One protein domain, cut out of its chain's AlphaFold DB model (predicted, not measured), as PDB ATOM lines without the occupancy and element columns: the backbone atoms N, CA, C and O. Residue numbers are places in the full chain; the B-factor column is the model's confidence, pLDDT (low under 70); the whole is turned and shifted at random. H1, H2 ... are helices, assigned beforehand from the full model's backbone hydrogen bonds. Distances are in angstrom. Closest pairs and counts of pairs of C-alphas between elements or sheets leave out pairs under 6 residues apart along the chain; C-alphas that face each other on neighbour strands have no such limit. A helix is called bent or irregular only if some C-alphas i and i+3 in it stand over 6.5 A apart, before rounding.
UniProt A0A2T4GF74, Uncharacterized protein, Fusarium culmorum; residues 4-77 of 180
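This is residues 4 to 77 of the 180 residues of an uncharacterized protein of Fusarium culmorum (UniProt A0A2T4GF74). The printed part is an open, S-shaped chain laid out in three passes: H1 makes the first, a drawn-out stretch without a named element, about residues 32 to 44, comes back through the middle, and H2 followed by H3 makes the third on the far side of that stretch from H1. No two helices pack together; H2 and H3 make a corner at their link, and the turns at residues 20 to 28 and 46 to 51 stick out, as do residues 4 to 10 of H1. The printed part has 74 residues with three named helices, in the order H1, H2, H3, and no named strand; its class is all helix. It is loose, with a radius of gyration of the C-alphas of 16.2 A, and elongated, spanning 49 by 29 by 16 A.

H1 is residues 4 to 18, 21.3 A from first to last C-alpha, beginning at C-alpha 4 at (157.752, 122.114, 30.102). Residues 19 to 49 hold no named element; within them C-alpha 36 is at (159.318, 116.905, 17.786). H2 is residues 50 to 64, 21.5 A long, beginning at C-alpha 50 at (144.650, 134.217, 16.911). It is irregular: C-alphas 51 and 54 are 7.2 A apart. H3 is residues 68 to 77, 14.2 A long, ending at C-alpha 77 at (159.141, 108.193, 6.620).

H1 touches no helix: it is apart from H2 and apart from H3. H2 and H3 are close but not clearly touching, with 1 pair of C-alphas within 8 A, those of Met 64 and Val 70 at 6.8 A. Their lines are about perpendicular, at 84 degrees, the line of H2 being a rough one, and their centres are 20.4 A apart. In H1 and H3 every O i to N i+4 pair is within hydrogen-bond range; in H2 it is 9 of 11.

The two C-alphas farthest apart are those of Gln 25 and Glu 51, at 50.0 A, and the C-alphas of Gln 4 and Leu 77 are 27.3 A apart. Without the stretches that stand free, 52 residues remain, spanning 38 by 25 by 14 A. The link from H1 to H2, 31 residues, is long; its C-alphas lie 2 to 26 A from the mean of the C-alphas. The link from H2 to H3, 3 residues, is tight. The printed part has no cut. The mean pLDDT of the printed part is 77.4, and 17 printed residues are under 70, which is low confidence: residue 4, residues 19 to 31 and residues 40 to 42.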
ATOM      1  N   GLN A   4     156.665 122.764  30.816       64.81
ATOM      2  CA  GLN A   4     157.752 122.114  30.102       64.81
ATOM      3  C   GLN A   4     158.416 121.009  30.935       64.81
ATOM      4  O   GLN A   4     158.605 119.904  30.425       64.81
ATOM      5  N   TYR A   5     158.663 121.246  32.226       70.94
ATOM      6  CA  TYR A   5     159.236 120.255  33.142       70.94
ATOM      7  C   TYR A   5     158.290 119.063  33.364       70.94
ATOM      8  O   TYR A   5     158.717 117.908  33.355       70.94
ATOM      9  N   CYS A   6     156.983 119.315  33.493       78.38
ATOM     10  CA  CYS A   6     155.985 118.247  33.585       78.38
ATOM     11  C   CYS A   6     155.922 117.403  32.304       78.38
ATOM     12  O   CYS A   6     155.861 116.175  32.383       78.38
ATOM     13  N   SER A   7     155.979 118.042  31.132       80.56
ATOM     14  CA  SER A   7     155.959 117.340  29.845       80.56
ATOM     15  C   SER A   7     157.173 116.424  29.653       80.56
ATOM     16  O   SER A   7     157.036 115.321  29.124       80.56
ATOM     17  N   GLU A   8     158.342 116.849  30.140       82.00
ATOM     18  CA  GLU A   8     159.584 116.087  30.027       82.00
ATOM     19  C   GLU A   8     159.551 114.824  30.885       82.00
ATOM     20  O   GLU A   8     159.874 113.735  30.416       82.00
ATOM     21  N   ASN A   9     159.038 114.933  32.111       85.19
ATOM     22  CA  ASN A   9     158.885 113.784  33.001       85.19
ATOM     23  C   ASN A   9     157.896 112.743  32.453       85.19
ATOM     24  O   ASN A   9     158.130 111.540  32.578       85.19
ATOM     25  N   ILE A  10     156.801 113.190  31.826       86.88
ATOM     26  CA  ILE A  10     155.829 112.287  31.190       86.88
ATOM     27  C   ILE A  10     156.482 111.541  30.024       86.88
ATOM     28  O   ILE A  10     156.324 110.322  29.912       86.88
ATOM     29  N   TRP A  11     157.229 112.258  29.181       85.38
ATOM     30  CA  TRP A  11     157.942 111.666  28.053       85.38
ATOM     31  C   TRP A  11     158.974 110.633  28.509       85.38
ATOM     32  O   TRP A  11     158.942 109.492  28.047       85.38
ATOM     33  N   ASN A  12     159.823 110.990  29.474       84.69
ATOM     34  CA  ASN A  12     160.851 110.091  29.996       84.69
ATOM     35  C   ASN A  12     160.230 108.834  30.615       84.69
ATOM     36  O   ASN A  12     160.640 107.723  30.286       84.69
ATOM     37  N   SER A  13     159.150 108.981  31.393       86.69
ATOM     38  CA  SER A  13     158.424 107.829  31.942       86.69
ATOM     39  C   SER A  13     157.847 106.915  30.855       86.69
ATOM     40  O   SER A  13     157.825 105.693  31.014       86.69
ATOM     41  N   TYR A  14     157.367 107.477  29.742       84.38
ATOM     42  CA  TYR A  14     156.879 106.693  28.607       84.38
ATOM     43  C   TYR A  14     158.008 105.914  27.919       84.38
ATOM     44  O   TYR A  14     157.863 104.708  27.684       84.38
ATOM     45  N   VAL A  15     159.132 106.574  27.626       83.06
ATOM     46  CA  VAL A  15     160.300 105.952  26.983       83.06
ATOM     47  C   VAL A  15     160.877 104.842  27.864       83.06
ATOM     48  O   VAL A  15     161.130 103.742  27.373       83.06
ATOM     49  N   GLU A  16     161.000 105.068  29.171       81.88
ATOM     50  CA  GLU A  16     161.481 104.065  30.129       81.88
ATOM     51  C   GLU A  16     160.579 102.825  30.173       81.88
ATOM     52  O   GLU A  16     161.061 101.695  30.082       81.88
ATOM     53  N   LYS A  17     159.253 103.015  30.239       81.12
ATOM     54  CA  LYS A  17     158.286 101.899  30.244       81.12
ATOM     55  C   LYS A  17     158.309 101.089  28.953       81.12
ATOM     56  O   LYS A  17     158.063  99.885  28.977       81.12
ATOM     57  N   THR A  18     158.564 101.744  27.825       74.25
ATOM     58  CA  THR A  18     158.570 101.103  26.504       74.25
ATOM     59  C   THR A  18     159.917 100.479  26.136       74.25
ATOM     60  O   THR A  18     159.957  99.657  25.222       74.25
ATOM     61  N   SER A  19     160.986 100.788  26.877       67.00
ATOM     62  CA  SER A  19     162.357 100.299  26.640       67.00
ATOM     63  C   SER A  19     162.762  99.100  27.522       67.00
ATOM     64  O   SER A  19     163.947  98.858  27.735       67.00
ATOM     65  N   ALA A  20     161.797  98.340  28.054       58.59
ATOM     66  CA  ALA A  20     162.035  97.240  28.995       58.59
ATOM     67  C   ALA A  20     163.004  96.132  28.477       58.59
ATOM     68  O   ALA A  20     163.129  95.921  27.266       58.59
ATOM     69  N   PRO A  21     163.652  95.351  29.378       54.94
ATOM     70  CA  PRO A  21     164.881  94.599  29.081       54.94
ATOM     71  C   PRO A  21     164.788  93.491  28.024       54.94
ATOM     72  O   PRO A  21     165.804  93.112  27.447       54.94
ATOM     73  N   SER A  22     163.594  92.971  27.733       52.78
ATOM     74  CA  SER A  22     163.389  91.954  26.691       52.78
ATOM     75  C   SER A  22     163.572  92.489  25.266       52.78
ATOM     76  O   SER A  22     163.587  91.702  24.322       52.78
ATOM     77  N   GLN A  23     163.735  93.806  25.099       50.66
ATOM     78  CA  GLN A  23     163.968  94.463  23.811       50.66
ATOM     79  C   GLN A  23     165.419  94.956  23.631       50.66
ATOM     80  O   GLN A  23     165.756  95.472  22.577       50.66
ATOM     81  N   LEU A  24     166.320  94.761  24.602       45.41
ATOM     82  CA  LEU A  24     167.685  95.325  24.577       45.41
ATOM     83  C   LEU A  24     168.667  94.668  23.582       45.41
ATOM     84  O   LEU A  24     169.803  95.120  23.472       45.41
ATOM     85  N   GLN A  25     168.273  93.627  22.843       45.91
ATOM     86  CA  GLN A  25     169.170  92.966  21.879       45.91
ATOM     87  C   GLN A  25     169.323  93.698  20.539       45.91
ATOM     88  O   GLN A  25     170.126  93.279  19.712       45.91
ATOM     89  N   MET A  26     168.614  94.804  20.311       45.56
ATOM     90  CA  MET A  26     168.803  95.606  19.106       45.56
ATOM     91  C   MET A  26     169.083  97.056  19.486       45.56
ATOM     92  O   MET A  26     168.193  97.769  19.943       45.56
ATOM     93  N   ALA A  27     170.295  97.525  19.185       45.53
ATOM     94  CA  ALA A  27     170.691  98.938  19.221       45.53
ATOM     95  C   ALA A  27     169.790  99.871  18.364       45.53
ATOM     96  O   ALA A  27     170.019 101.072  18.288       45.53
ATOM     97  N   SER A  28     168.742  99.346  17.714       52.34
ATOM     98  CA  SER A  28     167.833 100.081  16.832       52.34
ATOM     99  C   SER A  28     166.621 100.710  17.536       52.34
ATOM    100  O   SER A  28     165.881 101.474  16.910       52.34
ATOM    101  N   HIS A  29     166.378 100.424  18.821       50.31
ATOM    102  CA  HIS A  29     165.142 100.864  19.482       50.31
ATOM    103  C   HIS A  29     165.144 102.297  20.019       50.31
ATOM    104  O   HIS A  29     164.058 102.880  20.074       50.31
ATOM    105  N   GLU A  30     166.308 102.896  20.297       52.28
ATOM    106  CA  GLU A  30     166.422 104.323  20.674       52.28
ATOM    107  C   GLU A  30     165.818 105.261  19.619       52.28
ATOM    108  O   GLU A  30     165.449 106.394  19.900       52.28
ATOM    109  N   HIS A  31     165.644 104.767  18.395       59.06
ATOM    110  CA  HIS A  31     165.220 105.556  17.253       59.06
ATOM    111  C   HIS A  31     163.742 105.347  16.887       59.06
ATOM    112  O   HIS A  31     163.284 105.927  15.901       59.06
ATOM    113  N   ARG A  32     162.972 104.526  17.614       70.06
ATOM    114  CA  ARG A  32     161.559 104.272  17.255       70.06
ATOM    115  C   ARG A  32     160.614 105.386  17.686       70.06
ATOM    116  O   ARG A  32     159.678 105.690  16.954       70.06
ATOM    117  N   TYR A  33     160.857 105.974  18.850       80.31
ATOM    118  CA  TYR A  33     160.032 107.049  19.388       80.31
ATOM    119  C   TYR A  33     160.779 108.365  19.231       80.31
ATOM    120  O   TYR A  33     161.935 108.478  19.624       80.31
ATOM    121  N   MET A  34     160.127 109.351  18.625       80.12
ATOM    122  CA  MET A  34     160.712 110.664  18.388       80.12
ATOM    123  C   MET A  34     159.741 111.735  18.858       80.12
ATOM    124  O   MET A  34     158.557 111.686  18.527       80.12
ATOM    125  N   ARG A  35     160.252 112.699  19.622       84.75
ATOM    126  CA  ARG A  35     159.498 113.864  20.071       84.75
ATOM    127  C   ARG A  35     159.976 115.080  19.295       84.75
ATOM    128  O   ARG A  35     161.140 115.450  19.384       84.75
ATOM    129  N   ILE A  36     159.068 115.679  18.539       86.19
ATOM    130  CA  ILE A  36     159.318 116.905  17.786       86.19
ATOM    131  C   ILE A  36     158.542 118.005  18.500       86.19
ATOM    132  O   ILE A  36     157.314 118.010  18.475       86.19
ATOM    133  N   ASN A  37     159.258 118.905  19.169       84.50
ATOM    134  CA  ASN A  37     158.667 120.077  19.803       84.50
ATOM    135  C   ASN A  37     159.233 121.320  19.132       84.50
ATOM    136  O   ASN A  37     160.447 121.439  18.991       84.50
ATOM    137  N   VAL A  38     158.366 122.261  18.785       82.88
ATOM    138  CA  VAL A  38     158.814 123.595  18.400       82.88
ATOM    139  C   VAL A  38     159.156 124.363  19.674       82.88
ATOM    140  O   VAL A  38     158.320 124.490  20.571       82.88
ATOM    141  N   GLY A  39     160.387 124.857  19.769       72.50
ATOM    142  CA  GLY A  39     160.760 125.787  20.827       72.50
ATOM    143  C   GLY A  39     160.072 127.137  20.623       72.50
ATOM    144  O   GLY A  39     159.981 127.639  19.509       72.50
ATOM    145  N   CYS A  40     159.604 127.761  21.700       67.31
ATOM    146  CA  CYS A  40     159.266 129.183  21.687       67.31
ATOM    147  C   CYS A  40     160.446 129.928  22.314       67.31
ATOM    148  O   CYS A  40     160.702 129.774  23.505       67.31
ATOM    149  N   THR A  41     161.204 130.680  21.515       61.66
ATOM    150  CA  THR A  41     162.338 131.490  21.999       61.66
ATOM    151  C   THR A  41     161.889 132.752  22.736       61.66
ATOM    152  O   THR A  41     162.667 133.330  23.490       61.66
ATOM    153  N   GLU A  42     160.641 133.172  22.529       66.00
ATOM    154  CA  GLU A  42     160.027 134.358  23.128       66.00
ATOM    155  C   GLU A  42     158.914 133.987  24.124       66.00
ATOM    156  O   GLU A  42     158.642 132.812  24.390       66.00
ATOM    157  N   LYS A  43     158.248 135.007  24.682       72.81
ATOM    158  CA  LYS A  43     157.056 134.827  25.511       72.81
ATOM    159  C   LYS A  43     156.007 134.058  24.706       72.81
ATOM    160  O   LYS A  43     155.556 134.525  23.667       72.81
ATOM    161  N   ARG A  44     155.603 132.893  25.216       78.12
ATOM    162  CA  ARG A  44     154.527 132.099  24.622       78.12
ATOM    163  C   ARG A  44     153.263 132.970  24.507       78.12
ATOM    164  O   ARG A  44     152.874 133.556  25.524       78.12
ATOM    165  N   PRO A  45     152.647 133.067  23.319       83.31
ATOM    166  CA  PRO A  45     151.417 133.825  23.154       83.31
ATOM    167  C   PRO A  45     150.297 133.208  23.989       83.31
ATOM    168  O   PRO A  45     150.370 132.040  24.402       83.31
ATOM    169  N   ASN A  46     149.267 134.006  24.270       85.12
ATOM    170  CA  ASN A  46     148.087 133.486  24.946       85.12
ATOM    171  C   ASN A  46     147.406 132.446  24.050       85.12
ATOM    172  O   ASN A  46     147.480 132.505  22.826       85.12
ATOM    173  N   PHE A  47     146.756 131.463  24.669       83.94
ATOM    174  CA  PHE A  47     146.161 130.340  23.943       83.94
ATOM    175  C   PHE A  47     145.068 130.771  22.948       83.94
ATOM    176  O   PHE A  47     144.854 130.104  21.940       83.94
ATOM    177  N   ASP A  48     144.385 131.872  23.243       88.88
ATOM    178  CA  ASP A  48     143.298 132.468  22.470       88.88
ATOM    179  C   ASP A  48     143.752 133.592  21.523       88.88
ATOM    180  O   ASP A  48     142.915 134.211  20.866       88.88
ATOM    181  N   ASP A  49     145.058 133.845  21.420       87.69
ATOM    182  CA  ASP A  49     145.603 134.897  20.565       87.69
ATOM    183  C   ASP A  49     145.768 134.419  19.115       87.69
ATOM    184  O   ASP A  49     146.776 133.829  18.720       87.69
ATOM    185  N   ILE A  50     144.722 134.639  18.318       89.88
ATOM    186  CA  ILE A  50     144.650 134.217  16.911       89.88
ATOM    187  C   ILE A  50     145.599 135.048  16.031       89.88
ATOM    188  O   ILE A  50     146.058 134.554  14.999       89.88
ATOM    189  N   GLU A  51     145.916 136.283  16.430       91.56
ATOM    190  CA  GLU A  51     146.755 137.196  15.641       91.56
ATOM    191  C   GLU A  51     148.210 136.707  15.564       91.56
ATOM    192  O   GLU A  51     148.903 136.947  14.574       91.56
ATOM    193  N   GLU A  52     148.654 135.930  16.555       88.19
ATOM    194  CA  GLU A  52     150.016 135.394  16.633       88.19
ATOM    195  C   GLU A  52     150.230 134.094  15.835       88.19
ATOM    196  O   GLU A  52     151.369 133.650  15.677       88.19
ATOM    197  N   ILE A  53     149.178 133.471  15.282       88.19
ATOM    198  CA  ILE A  53     149.280 132.162  14.603       88.19
ATOM    199  C   ILE A  53     150.286 132.192  13.447       88.19
ATOM    200  O   ILE A  53     151.150 131.315  13.356       88.19
ATOM    201  N   GLU A  54     150.213 133.204  12.582       89.69
ATOM    202  CA  GLU A  54     151.116 133.318  11.428       89.69
ATOM    203  C   GLU A  54     152.572 133.544  11.860       89.69
ATOM    204  O   GLU A  54     153.516 133.067  11.222       89.69
ATOM    205  N   THR A  55     152.773 134.276  12.958       88.62
ATOM    206  CA  THR A  55     154.095 134.510  13.547       88.62
ATOM    207  C   THR A  55     154.677 133.221  14.107       88.62
ATOM    208  O   THR A  55     155.829 132.891  13.810       88.62
ATOM    209  N   ILE A  56     153.873 132.448  14.843       87.50
ATOM    210  CA  ILE A  56     154.268 131.136  15.365       87.50
ATOM    211  C   ILE A  56     154.634 130.198  14.216       87.50
ATOM    212  O   ILE A  56     155.685 129.563  14.281       87.50
ATOM    213  N   GLU A  57     153.820 130.112  13.161       88.94
ATOM    214  CA  GLU A  57     154.090 129.240  12.010       88.94
ATOM    215  C   GLU A  57     155.434 129.582  11.358       88.94
ATOM    216  O   GLU A  57     156.297 128.714  11.203       88.94
ATOM    217  N   ARG A  58     155.657 130.864  11.051       88.75
ATOM    218  CA  ARG A  58     156.903 131.338  10.438       88.75
ATOM    219  C   ARG A  58     158.122 131.036  11.308       88.75
ATOM    220  O   ARG A  58     159.136 130.548  10.804       88.75
ATOM    221  N   ASN A  59     158.022 131.288  12.612       87.06
ATOM    222  CA  ASN A  59     159.097 131.010  13.565       87.06
ATOM    223  C   ASN A  59     159.353 129.502  13.698       87.06
ATOM    224  O   ASN A  59     160.507 129.077  13.743       87.06
ATOM    225  N   SER A  60     158.288 128.696  13.681       87.56
ATOM    226  CA  SER A  60     158.366 127.234  13.705       87.56
ATOM    227  C   SER A  60     159.115 126.704  12.487       87.56
ATOM    228  O   SER A  60     160.030 125.902  12.637       87.56
ATOM    229  N   ILE A  61     158.775 127.176  11.283       88.06
ATOM    230  CA  ILE A  61     159.446 126.765  10.043       88.06
ATOM    231  C   ILE A  61     160.937 127.102  10.113       88.06
ATOM    232  O   ILE A  61     161.773 126.229   9.883       88.06
ATOM    233  N   ASN A  62     161.278 128.337  10.488       85.25
ATOM    234  CA  ASN A  62     162.670 128.782  10.568       85.25
ATOM    235  C   ASN A  62     163.486 127.981  11.590       85.25
ATOM    236  O   ASN A  62     164.644 127.661  11.333       85.25
ATOM    237  N   MET A  63     162.886 127.635  12.732       84.75
ATOM    238  CA  MET A  63     163.552 126.851  13.772       84.75
ATOM    239  C   MET A  63     163.730 125.385  13.369       84.75
ATOM    240  O   MET A  63     164.771 124.790  13.638       84.75
ATOM    241  N   MET A  64     162.720 124.800  12.728       87.00
ATOM    242  CA  MET A  64     162.650 123.356  12.502       87.00
ATOM    243  C   MET A  64     163.235 122.911  11.158       87.00
ATOM    244  O   MET A  64     163.498 121.723  10.984       87.00
ATOM    245  N   CYS A  65     163.467 123.828  10.212       80.88
ATOM    246  CA  CYS A  65     164.016 123.504   8.886       80.88
ATOM    247  C   CYS A  65     165.383 122.791   8.964       80.88
ATOM    248  O   CYS A  65     165.675 121.873   8.191       80.88
ATOM    249  N   GLU A  66     166.203 123.172   9.945       80.38
ATOM    250  CA  GLU A  66     167.526 122.590  10.190       80.38
ATOM    251  C   GLU A  66     167.536 121.573  11.343       80.38
ATOM    252  O   GLU A  66     168.584 120.989  11.634       80.38
ATOM    253  N   ASP A  67     166.390 121.329  11.991       87.62
ATOM    254  CA  ASP A  67     166.316 120.430  13.140       87.62
ATOM    255  C   ASP A  67     166.636 118.984  12.734       87.62
ATOM    256  O   ASP A  67     166.051 118.398  11.814       87.62
ATOM    257  N   HIS A  68     167.587 118.387  13.453       84.25
ATOM    258  CA  HIS A  68     168.061 117.043  13.156       84.25
ATOM    259  C   HIS A  68     166.967 115.986  13.352       84.25
ATOM    260  O   HIS A  68     166.895 115.031  12.576       84.25
ATOM    261  N   SER A  69     166.086 116.153  14.342       84.81
ATOM    262  CA  SER A  69     165.004 115.200  14.608       84.81
ATOM    263  C   SER A  69     163.983 115.227  13.475       84.81
ATOM    264  O   SER A  69     163.616 114.171  12.963       84.81
ATOM    265  N   VAL A  70     163.595 116.415  13.005       87.25
ATOM    266  CA  VAL A  70     162.711 116.570  11.837       87.25
ATOM    267  C   VAL A  70     163.320 115.917  10.598       87.25
ATOM    268  O   VAL A  70     162.660 115.102   9.950       87.25
ATOM    269  N   ARG A  71     164.601 116.181  10.307       83.94
ATOM    270  CA  ARG A  71     165.317 115.529   9.194       83.94
ATOM    271  C   ARG A  71     165.314 114.011   9.327       83.94
ATOM    272  O   ARG A  71     164.997 113.296   8.376       83.94
ATOM    273  N   MET A  72     165.594 113.500  10.524       83.81
ATOM    274  CA  MET A  72     165.570 112.064  10.774       83.81
ATOM    275  C   MET A  72     164.170 111.455  10.646       83.81
ATOM    276  O   MET A  72     164.049 110.328  10.158       83.81
ATOM    277  N   ALA A  73     163.116 112.165  11.055       86.69
ATOM    278  CA  ALA A  73     161.735 111.735  10.850       86.69
ATOM    279  C   ALA A  73     161.415 111.625   9.360       86.69
ATOM    280  O   ALA A  73     160.897 110.597   8.924       86.69
ATOM    281  N   VAL A  74     161.786 112.639   8.572       85.75
ATOM    282  CA  VAL A  74     161.603 112.646   7.115       85.75
ATOM    283  C   VAL A  74     162.332 111.464   6.478       85.75
ATOM    284  O   VAL A  74     161.708 110.691   5.753       85.75
ATOM    285  N   HIS A  75     163.607 111.239   6.810       82.06
ATOM    286  CA  HIS A  75     164.356 110.091   6.292       82.06
ATOM    287  C   HIS A  75     163.707 108.748   6.652       82.06
ATOM    288  O   HIS A  75     163.615 107.867   5.798       82.06
ATOM    289  N   LYS A  76     163.201 108.586   7.884       84.94
ATOM    290  CA  LYS A  76     162.489 107.366   8.305       84.94
ATOM    291  C   LYS A  76     161.175 107.171   7.553       84.94
ATOM    292  O   LYS A  76     160.895 106.058   7.116       84.94
ATOM    293  N   LEU A  77     160.391 108.233   7.380       88.50
ATOM    294  CA  LEU A  77     159.141 108.193   6.620       88.50
ATOM    295  C   LEU A  77     159.410 107.819   5.162       88.50
ATOM    296  O   LEU A  77     158.789 106.888   4.653       88.50
TER     297      LEU A  77